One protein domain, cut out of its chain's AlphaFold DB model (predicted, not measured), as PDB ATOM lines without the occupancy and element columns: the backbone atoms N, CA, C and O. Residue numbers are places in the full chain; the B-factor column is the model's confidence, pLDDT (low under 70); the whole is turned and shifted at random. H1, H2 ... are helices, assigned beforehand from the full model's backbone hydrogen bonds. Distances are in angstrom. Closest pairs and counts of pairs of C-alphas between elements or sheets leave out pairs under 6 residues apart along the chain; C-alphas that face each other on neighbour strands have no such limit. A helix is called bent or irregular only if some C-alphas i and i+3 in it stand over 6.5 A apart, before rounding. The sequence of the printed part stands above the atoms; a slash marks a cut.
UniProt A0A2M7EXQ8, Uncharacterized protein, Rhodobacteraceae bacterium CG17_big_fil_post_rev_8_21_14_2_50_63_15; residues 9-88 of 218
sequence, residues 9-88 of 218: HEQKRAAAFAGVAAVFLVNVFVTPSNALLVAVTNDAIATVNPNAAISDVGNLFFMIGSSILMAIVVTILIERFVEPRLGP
ATOM      1  N   HIS A   9     -43.588  -3.574  24.627       66.94
ATOM      2  CA  HIS A   9     -42.373  -4.290  24.243       66.94
ATOM      3  C   HIS A   9     -42.387  -4.793  22.786       66.94
ATOM      4  O   HIS A   9     -41.339  -4.843  22.143       66.94
ATOM      5  N   GLU A  10     -43.548  -5.143  22.224       70.81
ATOM      6  CA  GLU A  10     -43.658  -5.545  20.815       70.81
ATOM      7  C   GLU A  10     -43.375  -4.371  19.886       70.81
ATOM      8  O   GLU A  10     -42.662  -4.512  18.892       70.81
ATOM      9  N   GLN A  11     -43.874  -3.192  20.251       70.44
ATOM     10  CA  GLN A  11     -43.685  -1.979  19.468       70.44
ATOM     11  C   GLN A  11     -42.226  -1.497  19.505       70.44
ATOM     12  O   GLN A  11     -41.693  -1.118  18.463       70.44
ATOM     13  N   LYS A  12     -41.530  -1.595  20.651       75.12
ATOM     14  CA  LYS A  12     -40.081  -1.309  20.717       75.12
ATOM     15  C   LYS A  12     -39.250  -2.288  19.886       75.12
ATOM     16  O   LYS A  12     -38.335  -1.858  19.186       75.12
ATOM     17  N   ARG A  13     -39.589  -3.584  19.894       76.12
ATOM     18  CA  ARG A  13     -38.935  -4.580  19.023       76.12
ATOM     19  C   ARG A  13     -39.163  -4.269  17.542       76.12
ATOM     20  O   ARG A  13     -38.216  -4.324  16.762       76.12
ATOM     21  N   ALA A  14     -40.380  -3.874  17.168       75.44
ATOM     22  CA  ALA A  14     -40.698  -3.458  15.804       75.44
ATOM     23  C   ALA A  14     -39.945  -2.183  15.384       75.44
ATOM     24  O   ALA A  14     -39.449  -2.117  14.264       75.44
ATOM     25  N   ALA A  15     -39.806  -1.197  16.276       77.19
ATOM     26  CA  ALA A  15     -39.045   0.025  16.015       77.19
ATOM     27  C   ALA A  15     -37.542  -0.244  15.848       77.19
ATOM     28  O   ALA A  15     -36.925   0.280  14.924       77.19
ATOM     29  N   ALA A  16     -36.964  -1.104  16.693       78.69
ATOM     30  CA  ALA A  16     -35.574  -1.535  16.558       78.69
ATOM     31  C   ALA A  16     -35.344  -2.279  15.232       78.69
ATOM     32  O   ALA A  16     -34.400  -1.974  14.507       78.69
ATOM     33  N   PHE A  17     -36.246  -3.200  14.870       82.94
ATOM     34  CA  PHE A  17     -36.198  -3.900  13.586       82.94
ATOM     35  C   PHE A  17     -36.312  -2.936  12.396       82.94
ATOM     36  O   PHE A  17     -35.505  -3.003  11.469       82.94
ATOM     37  N   ALA A  18     -37.267  -2.003  12.438       80.44
ATOM     38  CA  ALA A  18     -37.449  -0.990  11.403       80.44
ATOM     39  C   ALA A  18     -36.221  -0.075  11.266       80.44
ATOM     40  O   ALA A  18     -35.838   0.255  10.149       80.44
ATOM     41  N   GLY A  19     -35.572   0.286  12.378       82.38
ATOM     42  CA  GLY A  19     -34.327   1.054  12.375       82.38
ATOM     43  C   GLY A  19     -33.186   0.319  11.670       82.38
ATOM     44  O   GLY A  19     -32.529   0.899  10.809       82.38
ATOM     45  N   VAL A  20     -32.990  -0.972  11.960       81.56
ATOM     46  CA  VAL A  20     -31.979  -1.798  11.269       81.56
ATOM     47  C   VAL A  20     -32.297  -1.926   9.777       81.56
ATOM     48  O   VAL A  20     -31.405  -1.778   8.944       81.56
ATOM     49  N   ALA A  21     -33.567  -2.143   9.424       80.00
ATOM     50  CA  ALA A  21     -33.997  -2.226   8.030       80.00
ATOM     51  C   ALA A  21     -33.780  -0.903   7.269       80.00
ATOM     52  O   ALA A  21     -33.350  -0.922   6.117       80.00
ATOM     53  N   ALA A  22     -34.020   0.242   7.914       78.44
ATOM     54  CA  ALA A  22     -33.882   1.564   7.303       78.44
ATOM     55  C   ALA A  22     -32.431   1.934   6.951       78.44
ATOM     56  O   ALA A  22     -32.207   2.718   6.031       78.44
ATOM     57  N   VAL A  23     -31.445   1.377   7.660       83.25
ATOM     58  CA  VAL A  23     -30.017   1.713   7.491       83.25
ATOM     59  C   VAL A  23     -29.238   0.570   6.817       83.25
ATOM     60  O   VAL A  23     -28.020   0.621   6.708       83.25
ATOM     61  N   PHE A  24     -29.926  -0.447   6.287       82.31
ATOM     62  CA  PHE A  24     -29.312  -1.667   5.744       82.31
ATOM     63  C   PHE A  24     -28.215  -1.424   4.686       82.31
ATOM     64  O   PHE A  24     -27.207  -2.133   4.649       82.31
ATOM     65  N   LEU A  25     -28.384  -0.407   3.835       80.19
ATOM     66  CA  LEU A  25     -27.436  -0.086   2.757       80.19
ATOM     67  C   LEU A  25     -26.283   0.822   3.194       80.19
ATOM     68  O   LEU A  25     -25.340   1.026   2.434       80.19
ATOM     69  N   VAL A  26     -26.327   1.363   4.406       84.50
ATOM     70  CA  VAL A  26     -25.352   2.344   4.869       84.50
ATOM     71  C   VAL A  26     -24.429   1.692   5.888       84.50
ATOM     72  O   VAL A  26     -24.846   1.323   6.980       84.50
ATOM     73  N   ASN A  27     -23.159   1.538   5.521       84.81
ATOM     74  CA  ASN A  27     -22.206   0.745   6.285       84.81
ATOM     75  C   ASN A  27     -20.848   1.447   6.390       84.81
ATOM     76  O   ASN A  27     -20.422   2.157   5.482       84.81
ATOM     77  N   VAL A  28     -20.139   1.203   7.495       85.19
ATOM     78  CA  VAL A  28     -18.760   1.692   7.698       85.19
ATOM     79  C   VAL A  28     -17.752   0.876   6.876       85.19
ATOM     80  O   VAL A  28     -16.677   1.359   6.535       85.19
ATOM     81  N   PHE A  29     -18.116  -0.361   6.529       81.38
ATOM     82  CA  PHE A  29     -17.323  -1.270   5.707       81.38
ATOM     83  C   PHE A  29     -18.034  -1.564   4.389       81.38
ATOM     84  O   PHE A  29     -19.260  -1.484   4.294       81.38
ATOM     85  N   VAL A  30     -17.265  -1.960   3.376       80.44
ATOM     86  CA  VAL A  30     -17.840  -2.495   2.140       80.44
ATOM     87  C   VAL A  30     -18.535  -3.817   2.462       80.44
ATOM     88  O   VAL A  30     -17.930  -4.716   3.039       80.44
ATOM     89  N   THR A  31     -19.810  -3.935   2.106       80.38
ATOM     90  CA  THR A  31     -20.594  -5.160   2.276       80.38
ATOM     91  C   THR A  31     -20.823  -5.839   0.923       80.38
ATOM     92  O   THR A  31     -20.717  -5.182  -0.117       80.38
ATOM     93  N   PRO A  32     -21.171  -7.141   0.895       76.31
ATOM     94  CA  PRO A  32     -21.506  -7.836  -0.349       76.31
ATOM     95  C   PRO A  32     -22.606  -7.140  -1.168       76.31
ATOM     96  O   PRO A  32     -22.528  -7.117  -2.392       76.31
ATOM     97  N   SER A  33     -23.582  -6.505  -0.506       82.00
ATOM     98  CA  SER A  33     -24.649  -5.735  -1.162       82.00
ATOM     99  C   SER A  33     -24.110  -4.585  -2.019       82.00
ATOM    100  O   SER A  33     -24.626  -4.334  -3.105       82.00
ATOM    101  N   ASN A  34     -23.050  -3.912  -1.562       82.19
ATOM    102  CA  ASN A  34     -22.432  -2.812  -2.306       82.19
ATOM    103  C   ASN A  34     -21.749  -3.312  -3.569       82.19
ATOM    104  O   ASN A  34     -21.894  -2.717  -4.629       82.19
ATOM    105  N   ALA A  35     -21.022  -4.417  -3.456       78.69
ATOM    106  CA  ALA A  35     -20.300  -4.965  -4.586       78.69
ATOM    107  C   ALA A  35     -21.253  -5.543  -5.641       78.69
ATOM    108  O   ALA A  35     -21.021  -5.379  -6.833       78.69
ATOM    109  N   LEU A  36     -22.379  -6.129  -5.216       84.00
ATOM    110  CA  LEU A  36     -23.458  -6.498  -6.132       84.00
ATOM    111  C   LEU A  36     -24.004  -5.271  -6.878       84.00
ATOM    112  O   LEU A  36     -24.165  -5.316  -8.094       84.00
ATOM    113  N   LEU A  37     -24.255  -4.165  -6.169       85.50
ATOM    114  CA  LEU A  37     -24.745  -2.931  -6.787       85.50
ATOM    115  C   LEU A  37     -23.729  -2.345  -7.777       85.50
ATOM    116  O   LEU A  37     -24.113  -1.919  -8.863       85.50
ATOM    117  N   VAL A  38     -22.443  -2.346  -7.426       86.50
ATOM    118  CA  VAL A  38     -21.364  -1.864  -8.299       86.50
ATOM    119  C   VAL A  38     -21.200  -2.769  -9.516       86.50
ATOM    120  O   VAL A  38     -21.063  -2.248 -10.619       86.50
ATOM    121  N   ALA A  39     -21.297  -4.090  -9.359       84.25
ATOM    122  CA  ALA A  39     -21.266  -5.033 -10.475       84.25
ATOM    123  C   ALA A  39     -22.398  -4.759 -11.476       84.25
ATOM    124  O   ALA A  39     -22.126  -4.522 -12.649       84.25
ATOM    125  N   VAL A  40     -23.646  -4.665 -11.000       87.00
ATOM    126  CA  VAL A  40     -24.810  -4.347 -11.851       87.00
ATOM    127  C   VAL A  40     -24.670  -2.964 -12.499       87.00
ATOM    128  O   VAL A  40     -25.031  -2.769 -13.657       87.00
ATOM    129  N   THR A  41     -24.123  -1.991 -11.768       90.25
ATOM    130  CA  THR A  41     -23.895  -0.641 -12.301       90.25
ATOM    131  C   THR A  41     -22.819  -0.643 -13.384       90.25
ATOM    132  O   THR A  41     -22.982   0.027 -14.398       90.25
ATOM    133  N   ASN A  42     -21.739  -1.407 -13.212       89.81
ATOM    134  CA  ASN A  42     -20.688  -1.547 -14.218       89.81
ATOM    135  C   ASN A  42     -21.198  -2.276 -15.470       89.81
ATOM    136  O   ASN A  42     -20.878  -1.838 -16.574       89.81
ATOM    137  N   ASP A  43     -22.051  -3.294 -15.318       88.25
ATOM    138  CA  ASP A  43     -22.732  -3.946 -16.447       88.25
ATOM    139  C   ASP A  43     -23.597  -2.945 -17.228       88.25
ATOM    140  O   ASP A  43     -23.574  -2.921 -18.459       88.25
ATOM    141  N   ALA A  44     -24.310  -2.058 -16.526       88.75
ATOM    142  CA  ALA A  44     -25.084  -0.991 -17.154       88.75
ATOM    143  C   ALA A  44     -24.189   0.063 -17.831       88.75
ATOM    144  O   ALA A  44     -24.467   0.467 -18.959       88.75
ATOM    145  N   ILE A  45     -23.096   0.497 -17.196       90.62
ATOM    146  CA  ILE A  45     -22.150   1.470 -17.772       90.62
ATOM    147  C   ILE A  45     -21.507   0.925 -19.048       90.62
ATOM    148  O   ILE A  45     -21.375   1.672 -20.020       90.62
ATOM    149  N   ALA A  46     -21.173  -0.366 -19.081       89.19
ATOM    150  CA  ALA A  46     -20.567  -1.012 -20.240       89.19
ATOM    151  C   ALA A  46     -21.439  -0.929 -21.507       89.19
ATOM    152  O   ALA A  46     -20.899  -0.961 -22.612       89.19
ATOM    153  N   THR A  47     -22.761  -0.753 -21.365       88.88
ATOM    154  CA  THR A  47     -23.674  -0.547 -22.507       88.88
ATOM    155  C   THR A  47     -23.480   0.801 -23.208       88.88
ATOM    156  O   THR A  47     -23.771   0.918 -24.395       88.88
ATOM    157  N   VAL A  48     -22.964   1.812 -22.499       90.25
ATOM    158  CA  VAL A  48     -22.756   3.176 -23.017       90.25
ATOM    159  C   VAL A  48     -21.272   3.461 -23.249       90.25
ATOM    160  O   VAL A  48     -20.899   4.030 -24.272       90.25
ATOM    161  N   ASN A  49     -20.409   3.080 -22.302       90.81
ATOM    162  CA  ASN A  49     -18.967   3.287 -22.377       90.81
ATOM    163  C   ASN A  49     -18.202   2.077 -21.809       90.81
ATOM    164  O   ASN A  49     -18.038   1.981 -20.590       90.81
ATOM    165  N   PRO A  50     -17.642   1.211 -22.675       86.88
ATOM    166  CA  PRO A  50     -16.889   0.028 -22.253       86.88
ATOM    167  C   PRO A  50     -15.615   0.315 -21.440       86.88
ATOM    168  O   PRO A  50     -15.094  -0.583 -20.788       86.88
ATOM    169  N   ASN A  51     -15.094   1.545 -21.480       87.94
ATOM    170  CA  ASN A  51     -13.852   1.921 -20.796       87.94
ATOM    171  C   ASN A  51     -14.086   2.555 -19.416       87.94
ATOM    172  O   ASN A  51     -13.123   2.861 -18.713       87.94
ATOM    173  N   ALA A  52     -15.341   2.799 -19.031       86.38
ATOM    174  CA  ALA A  52     -15.684   3.369 -17.736       86.38
ATOM    175  C   ALA A  52     -16.058   2.260 -16.745       86.38
ATOM    176  O   ALA A  52     -16.883   1.403 -17.044       86.38
ATOM    177  N   ALA A  53     -15.474   2.297 -15.547       84.00
ATOM    178  CA  ALA A  53     -15.821   1.398 -14.452       84.00
ATOM    179  C   ALA A  53     -15.748   2.139 -13.116       84.00
ATOM    180  O   ALA A  53     -14.874   2.982 -12.893       84.00
ATOM    181  N   ILE A  54     -16.669   1.809 -12.218       86.19
ATOM    182  CA  ILE A  54     -16.710   2.310 -10.851       86.19
ATOM    183  C   ILE A  54     -16.038   1.281  -9.939       86.19
ATOM    184  O   ILE A  54     -16.219   0.074 -10.089       86.19
ATOM    185  N   SER A  55     -15.250   1.776  -8.985       82.75
ATOM    186  CA  SER A  55     -14.616   0.962  -7.946       82.75
ATOM    187  C   SER A  55     -15.588   0.651  -6.806       82.75
ATOM    188  O   SER A  55     -16.341   1.531  -6.384       82.75
ATOM    189  N   ASP A  56     -15.479  -0.544  -6.220       76.62
ATOM    190  CA  ASP A  56     -16.252  -0.977  -5.043       76.62
ATOM    191  C   ASP A  56     -16.103  -0.039  -3.834       76.62
ATOM    192  O   ASP A  56     -16.984   0.062  -2.981       76.62
ATOM    193  N   VAL A  57     -14.978   0.678  -3.761       81.62
ATOM    194  CA  VAL A  57     -14.657   1.608  -2.668       81.62
ATOM    195  C   VAL A  57     -15.020   3.055  -3.025       81.62
ATOM    196  O   VAL A  57     -14.964   3.934  -2.167       81.62
ATOM    197  N   GLY A  58     -15.466   3.322  -4.258       83.00
ATOM    198  CA  GLY A  58     -15.816   4.669  -4.723       83.00
ATOM    199  C   GLY A  58     -16.883   5.352  -3.862       83.00
ATOM    200  O   GLY A  58     -16.803   6.552  -3.619       83.00
ATOM    201  N   ASN A  59     -17.829   4.580  -3.321       86.69
ATOM    202  CA  ASN A  59     -18.894   5.083  -2.449       86.69
ATOM    203  C   ASN A  59     -18.546   5.034  -0.943       86.69
ATOM    204  O   ASN A  59     -19.358   5.418  -0.105       86.69
ATOM    205  N   LEU A  60     -17.359   4.546  -0.555       85.94
ATOM    206  CA  LEU A  60     -17.054   4.245   0.851       85.94
ATOM    207  C   LEU A  60     -17.137   5.479   1.755       85.94
ATOM    208  O   LEU A  60     -17.758   5.422   2.812       85.94
ATOM    209  N   PHE A  61     -16.558   6.605   1.338       88.12
ATOM    210  CA  PHE A  61     -16.576   7.830   2.145       88.12
ATOM    211  C   PHE A  61     -17.994   8.362   2.363       88.12
ATOM    212  O   PHE A  61     -18.338   8.776   3.472       88.12
ATOM    213  N   PHE A  62     -18.833   8.296   1.327       89.56
ATOM    214  CA  PHE A  62     -20.234   8.684   1.428       89.56
ATOM    215  C   PHE A  62     -21.011   7.743   2.355       89.56
ATOM    216  O   PHE A  62     -21.795   8.219   3.176       89.56
ATOM    217  N   MET A  63     -20.762   6.431   2.293       89.75
ATOM    218  CA  MET A  63     -21.389   5.460   3.198       89.75
ATOM    219  C   MET A  63     -20.975   5.666   4.655       89.75
ATOM    220  O   MET A  63     -21.833   5.644   5.535       89.75
ATOM    221  N   ILE A  64     -19.692   5.931   4.922       90.38
ATOM    222  CA  ILE A  64     -19.207   6.221   6.277       90.38
ATOM    223  C   ILE A  64     -19.901   7.474   6.823       90.38
ATOM    224  O   ILE A  64     -20.488   7.417   7.905       90.38
ATOM    225  N   GLY A  65     -19.907   8.576   6.068       92.50
ATOM    226  CA  GLY A  65     -20.583   9.811   6.483       92.50
ATOM    227  C   GLY A  65     -22.085   9.612   6.696       92.50
ATOM    228  O   GLY A  65     -22.638  10.024   7.718       92.50
ATOM    229  N   SER A  66     -22.731   8.894   5.778       91.56
ATOM    230  CA  SER A  66     -24.153   8.567   5.871       91.56
ATOM    231  C   SER A  66     -24.460   7.668   7.067       91.56
ATOM    232  O   SER A  66     -25.526   7.809   7.649       91.56
ATOM    233  N   SER A  67     -23.559   6.769   7.479       90.94
ATOM    234  CA  SER A  67     -23.811   5.854   8.606       90.94
ATOM    235  C   SER A  67     -23.953   6.611   9.923       90.94
ATOM    236  O   SER A  67     -24.860   6.345  10.710       90.94
ATOM    237  N   ILE A  68     -23.107   7.624  10.113       91.88
ATOM    238  CA  ILE A  68     -23.132   8.505  11.277       91.88
ATOM    239  C   ILE A  68     -24.382   9.384  11.229       91.88
ATOM    240  O   ILE A  68     -25.100   9.493  12.223       91.88
ATOM    241  N   LEU A  69     -24.681   9.969  10.064       93.44
ATOM    242  CA  LEU A  69     -25.884  10.776   9.871       93.44
ATOM    243  C   LEU A  69     -27.155   9.967  10.160       93.44
ATOM    244  O   LEU A  69     -28.020  10.423  10.901       93.44
ATOM    245  N   MET A  70     -27.254   8.755   9.616       92.00
ATOM    246  CA  MET A  70     -28.405   7.880   9.811       92.00
ATOM    247  C   MET A  70     -28.535   7.415  11.257       92.00
ATOM    248  O   MET A  70     -29.657   7.355  11.747       92.00
ATOM    249  N   ALA A  71     -27.432   7.157  11.965       89.69
ATOM    250  CA  ALA A  71     -27.484   6.870  13.397       89.69
ATOM    251  C   ALA A  71     -28.144   8.026  14.168       89.69
ATOM    252  O   ALA A  71     -29.074   7.797  14.935       89.69
ATOM    253  N   ILE A  72     -27.741   9.271  13.892       92.62
ATOM    254  CA  ILE A  72     -28.334  10.465  14.514       92.62
ATOM    255  C   ILE A  72     -29.819  10.591  14.149       92.62
ATOM    256  O   ILE A  72     -30.662  10.777  15.026       92.62
ATOM    257  N   VAL A  73     -30.157  10.474  12.862       92.38
ATOM    258  CA  VAL A  73     -31.539  10.611  12.377       92.38
ATOM    259  C   VAL A  73     -32.446   9.539  12.977       92.38
ATOM    260  O   VAL A  73     -33.544   9.863  13.419       92.38
ATOM    261  N   VAL A  74     -32.002   8.281  13.029       89.31
ATOM    262  CA  VAL A  74     -32.775   7.173  13.607       89.31
ATOM    263  C   VAL A  74     -32.950   7.359  15.108       89.31
ATOM    264  O   VAL A  74     -34.067   7.192  15.589       89.31
ATOM    265  N   THR A  75     -31.908   7.765  15.838       90.25
ATOM    266  CA  THR A  75     -32.029   8.091  17.266       90.25
ATOM    267  C   THR A  75     -33.069   9.185  17.488       90.25
ATOM    268  O   THR A  75     -34.000   8.987  18.263       90.25
ATOM    269  N   ILE A  76     -32.995  10.291  16.740       92.00
ATOM    270  CA  ILE A  76     -33.980  11.377  16.830       92.00
ATOM    271  C   ILE A  76     -35.383  10.870  16.486       92.00
ATOM    272  O   ILE A  76     -36.349  11.208  17.164       92.00
ATOM    273  N   LEU A  77     -35.520  10.064  15.432       89.31
ATOM    274  CA  LEU A  77     -36.811   9.539  15.002       89.31
ATOM    275  C   LEU A  77     -37.427   8.633  16.074       89.31
ATOM    276  O   LEU A  77     -38.618   8.752  16.372       89.31
ATOM    277  N   ILE A  78     -36.618   7.772  16.689       86.94
ATOM    278  CA  ILE A  78     -37.051   6.888  17.768       86.94
ATOM    279  C   ILE A  78     -37.448   7.715  18.993       86.94
ATOM    280  O   ILE A  78     -38.607   7.658  19.400       86.94
ATOM    281  N   GLU A  79     -36.541   8.524  19.536       88.38
ATOM    282  CA  GLU A  79     -36.756   9.266  20.785       88.38
ATOM    283  C   GLU A  79     -37.872  10.308  20.667       88.38
ATOM    284  O   GLU A  79     -38.629  10.531  21.611       88.38
ATOM    285  N   ARG A  80     -38.006  10.959  19.504       88.38
ATOM    286  CA  ARG A  80     -38.934  12.083  19.337       88.38
ATOM    287  C   ARG A  80     -40.286  11.707  18.749       88.38
ATOM    288  O   ARG A  80     -41.259  12.409  19.015       88.38
ATOM    289  N   PHE A  81     -40.374  10.648  17.949       85.56
ATOM    290  CA  PHE A  81     -41.630  10.278  17.285       85.56
ATOM    291  C   PHE A  81     -42.151   8.905  17.691       85.56
ATOM    292  O   PHE A  81     -43.368   8.741  17.786       85.56
ATOM    293  N   VAL A  82     -41.271   7.927  17.921       84.50
ATOM    294  CA  VAL A  82     -41.694   6.569  18.283       84.50
ATOM    295  C   VAL A  82     -41.970   6.474  19.778       84.50
ATOM    296  O   VAL A  82     -43.088   6.142  20.157       84.50
ATOM    297  N   GLU A  83     -41.003   6.806  20.634       82.38
ATOM    298  CA  GLU A  83     -41.135   6.642  22.086       82.38
ATOM    299  C   GLU A  83     -42.300   7.421  22.709       82.38
ATOM    300  O   GLU A  83     -43.031   6.825  23.504       82.38
ATOM    301  N   PRO A  84     -42.584   8.682  22.321       83.81
ATOM    302  CA  PRO A  84     -43.706   9.421  22.896       83.81
ATOM    303  C   PRO A  84     -45.068   8.791  22.585       83.81
ATOM    304  O   PRO A  84     -46.017   8.975  23.343       83.81
ATOM    305  N   ARG A  85     -45.178   8.020  21.493       81.69
ATOM    306  CA  ARG A  85     -46.410   7.303  21.129       81.69
ATOM    307  C   ARG A  85     -46.623   6.023  21.941       81.69
ATOM    308  O   ARG A  85     -47.739   5.514  21.952       81.69
ATOM    309  N   LEU A  86     -45.586   5.507  22.607       75.06
ATOM    310  CA  LEU A  86     -45.635   4.242  23.350       75.06
ATOM    311  C   LEU A  86     -46.187   4.381  24.774       75.06
ATOM    312  O   LEU A  86     -46.618   3.385  25.351       75.06
ATOM    313  N   GLY A  87     -46.172   5.589  25.342       74.94
ATOM    314  CA  GLY A  87     -46.566   5.831  26.731       74.94
ATOM    315  C   GLY A  87     -45.570   5.288  27.778       74.94
ATOM    316  O   GLY A  87     -44.533   4.711  27.426       74.94
ATOM    317  N   PRO A  88     -45.847   5.496  29.081       74.12
ATOM    318  CA  PRO A  88     -44.987   5.030  30.167       74.12
ATOM    319  C   PRO A  88     -44.934   3.500  30.214       74.12
ATOM    320  O   PRO A  88     -45.947   2.829  30.026       74.12
TER     321      PRO A  88
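This is residues 9 to 88 of the 218 residues of an uncharacterized protein of Rhodobacteraceae bacterium CG17_big_fil_post_rev_8_21_14_2_50_63_15 (UniProt A0A2M7EXQ8). This is a long thin rod in which the chain runs out and folds back: H1 and then H2 lie one after the other on the way out, and a long link and then the longest helix, H3, make the way back. H1 runs beside the later half of H3 at one end of the rod, while H2, touching no helix, makes the other end together with the link of residues 47 to 59. The printed part has 80 residues with three named helices, H1, H2 and H3 in that order along the chain, and no named strand; the class is all helix. With a radius of gyration of the C-alphas of 17.5 A it is only just loose, close to extended, and it spans 60 by 21 by 19 A.

The longest helix is H3, residues 60 to 86, with a kink of 28 degrees near residue 78. H3 is neither bent nor irregular, but only just: C-alphas 80 and 83 are 6.5 A apart. H1, residues 9 to 22, and H3 touch, with 4 pairs of C-alphas within 8 A; H3 touches H1 with residues 74 to 86 alone. Their closest C-alphas are those of Gly 19 and Val 74, 6.4 A apart. The two helices run opposite ways at a shallow tilt of 23 degrees, and their centres are 12.7 A apart. H2, residues 32 to 46, is apart from H3. H1 and H2 are apart as well. In H1 and H2 every O i to N i+4 pair is within hydrogen-bond range; in H3 it is 19 of 23.

H3 measures 36.4 A from its first to its last C-alpha, from Leu 60 at (-17.054, 4.245, 0.851) to Leu 86 at (-45.635, 4.242, 23.350). H1 has 14 residues and measures 19.8 A, beginning with the C-alpha of His 9 at (-42.373, -4.290, 24.243). H2 has 15 residues and measures 21.0 A, and its last C-alpha, that of Ala 46, is at (-20.567, -1.012, -20.240).

The two C-alphas farthest apart are those of Asn 51 and Pro 88, at 59.8 A, whereas the first and last printed C-alphas, those of His 9 and Pro 88, are 11.3 A apart. The printed part has no cut. The link from H1 to H2 is short, with 9 residues, and the link from H2 to H3 is long, with 13. The mean pLDDT of the printed part is 84.4, and residue 9 is the one printed residue under 70.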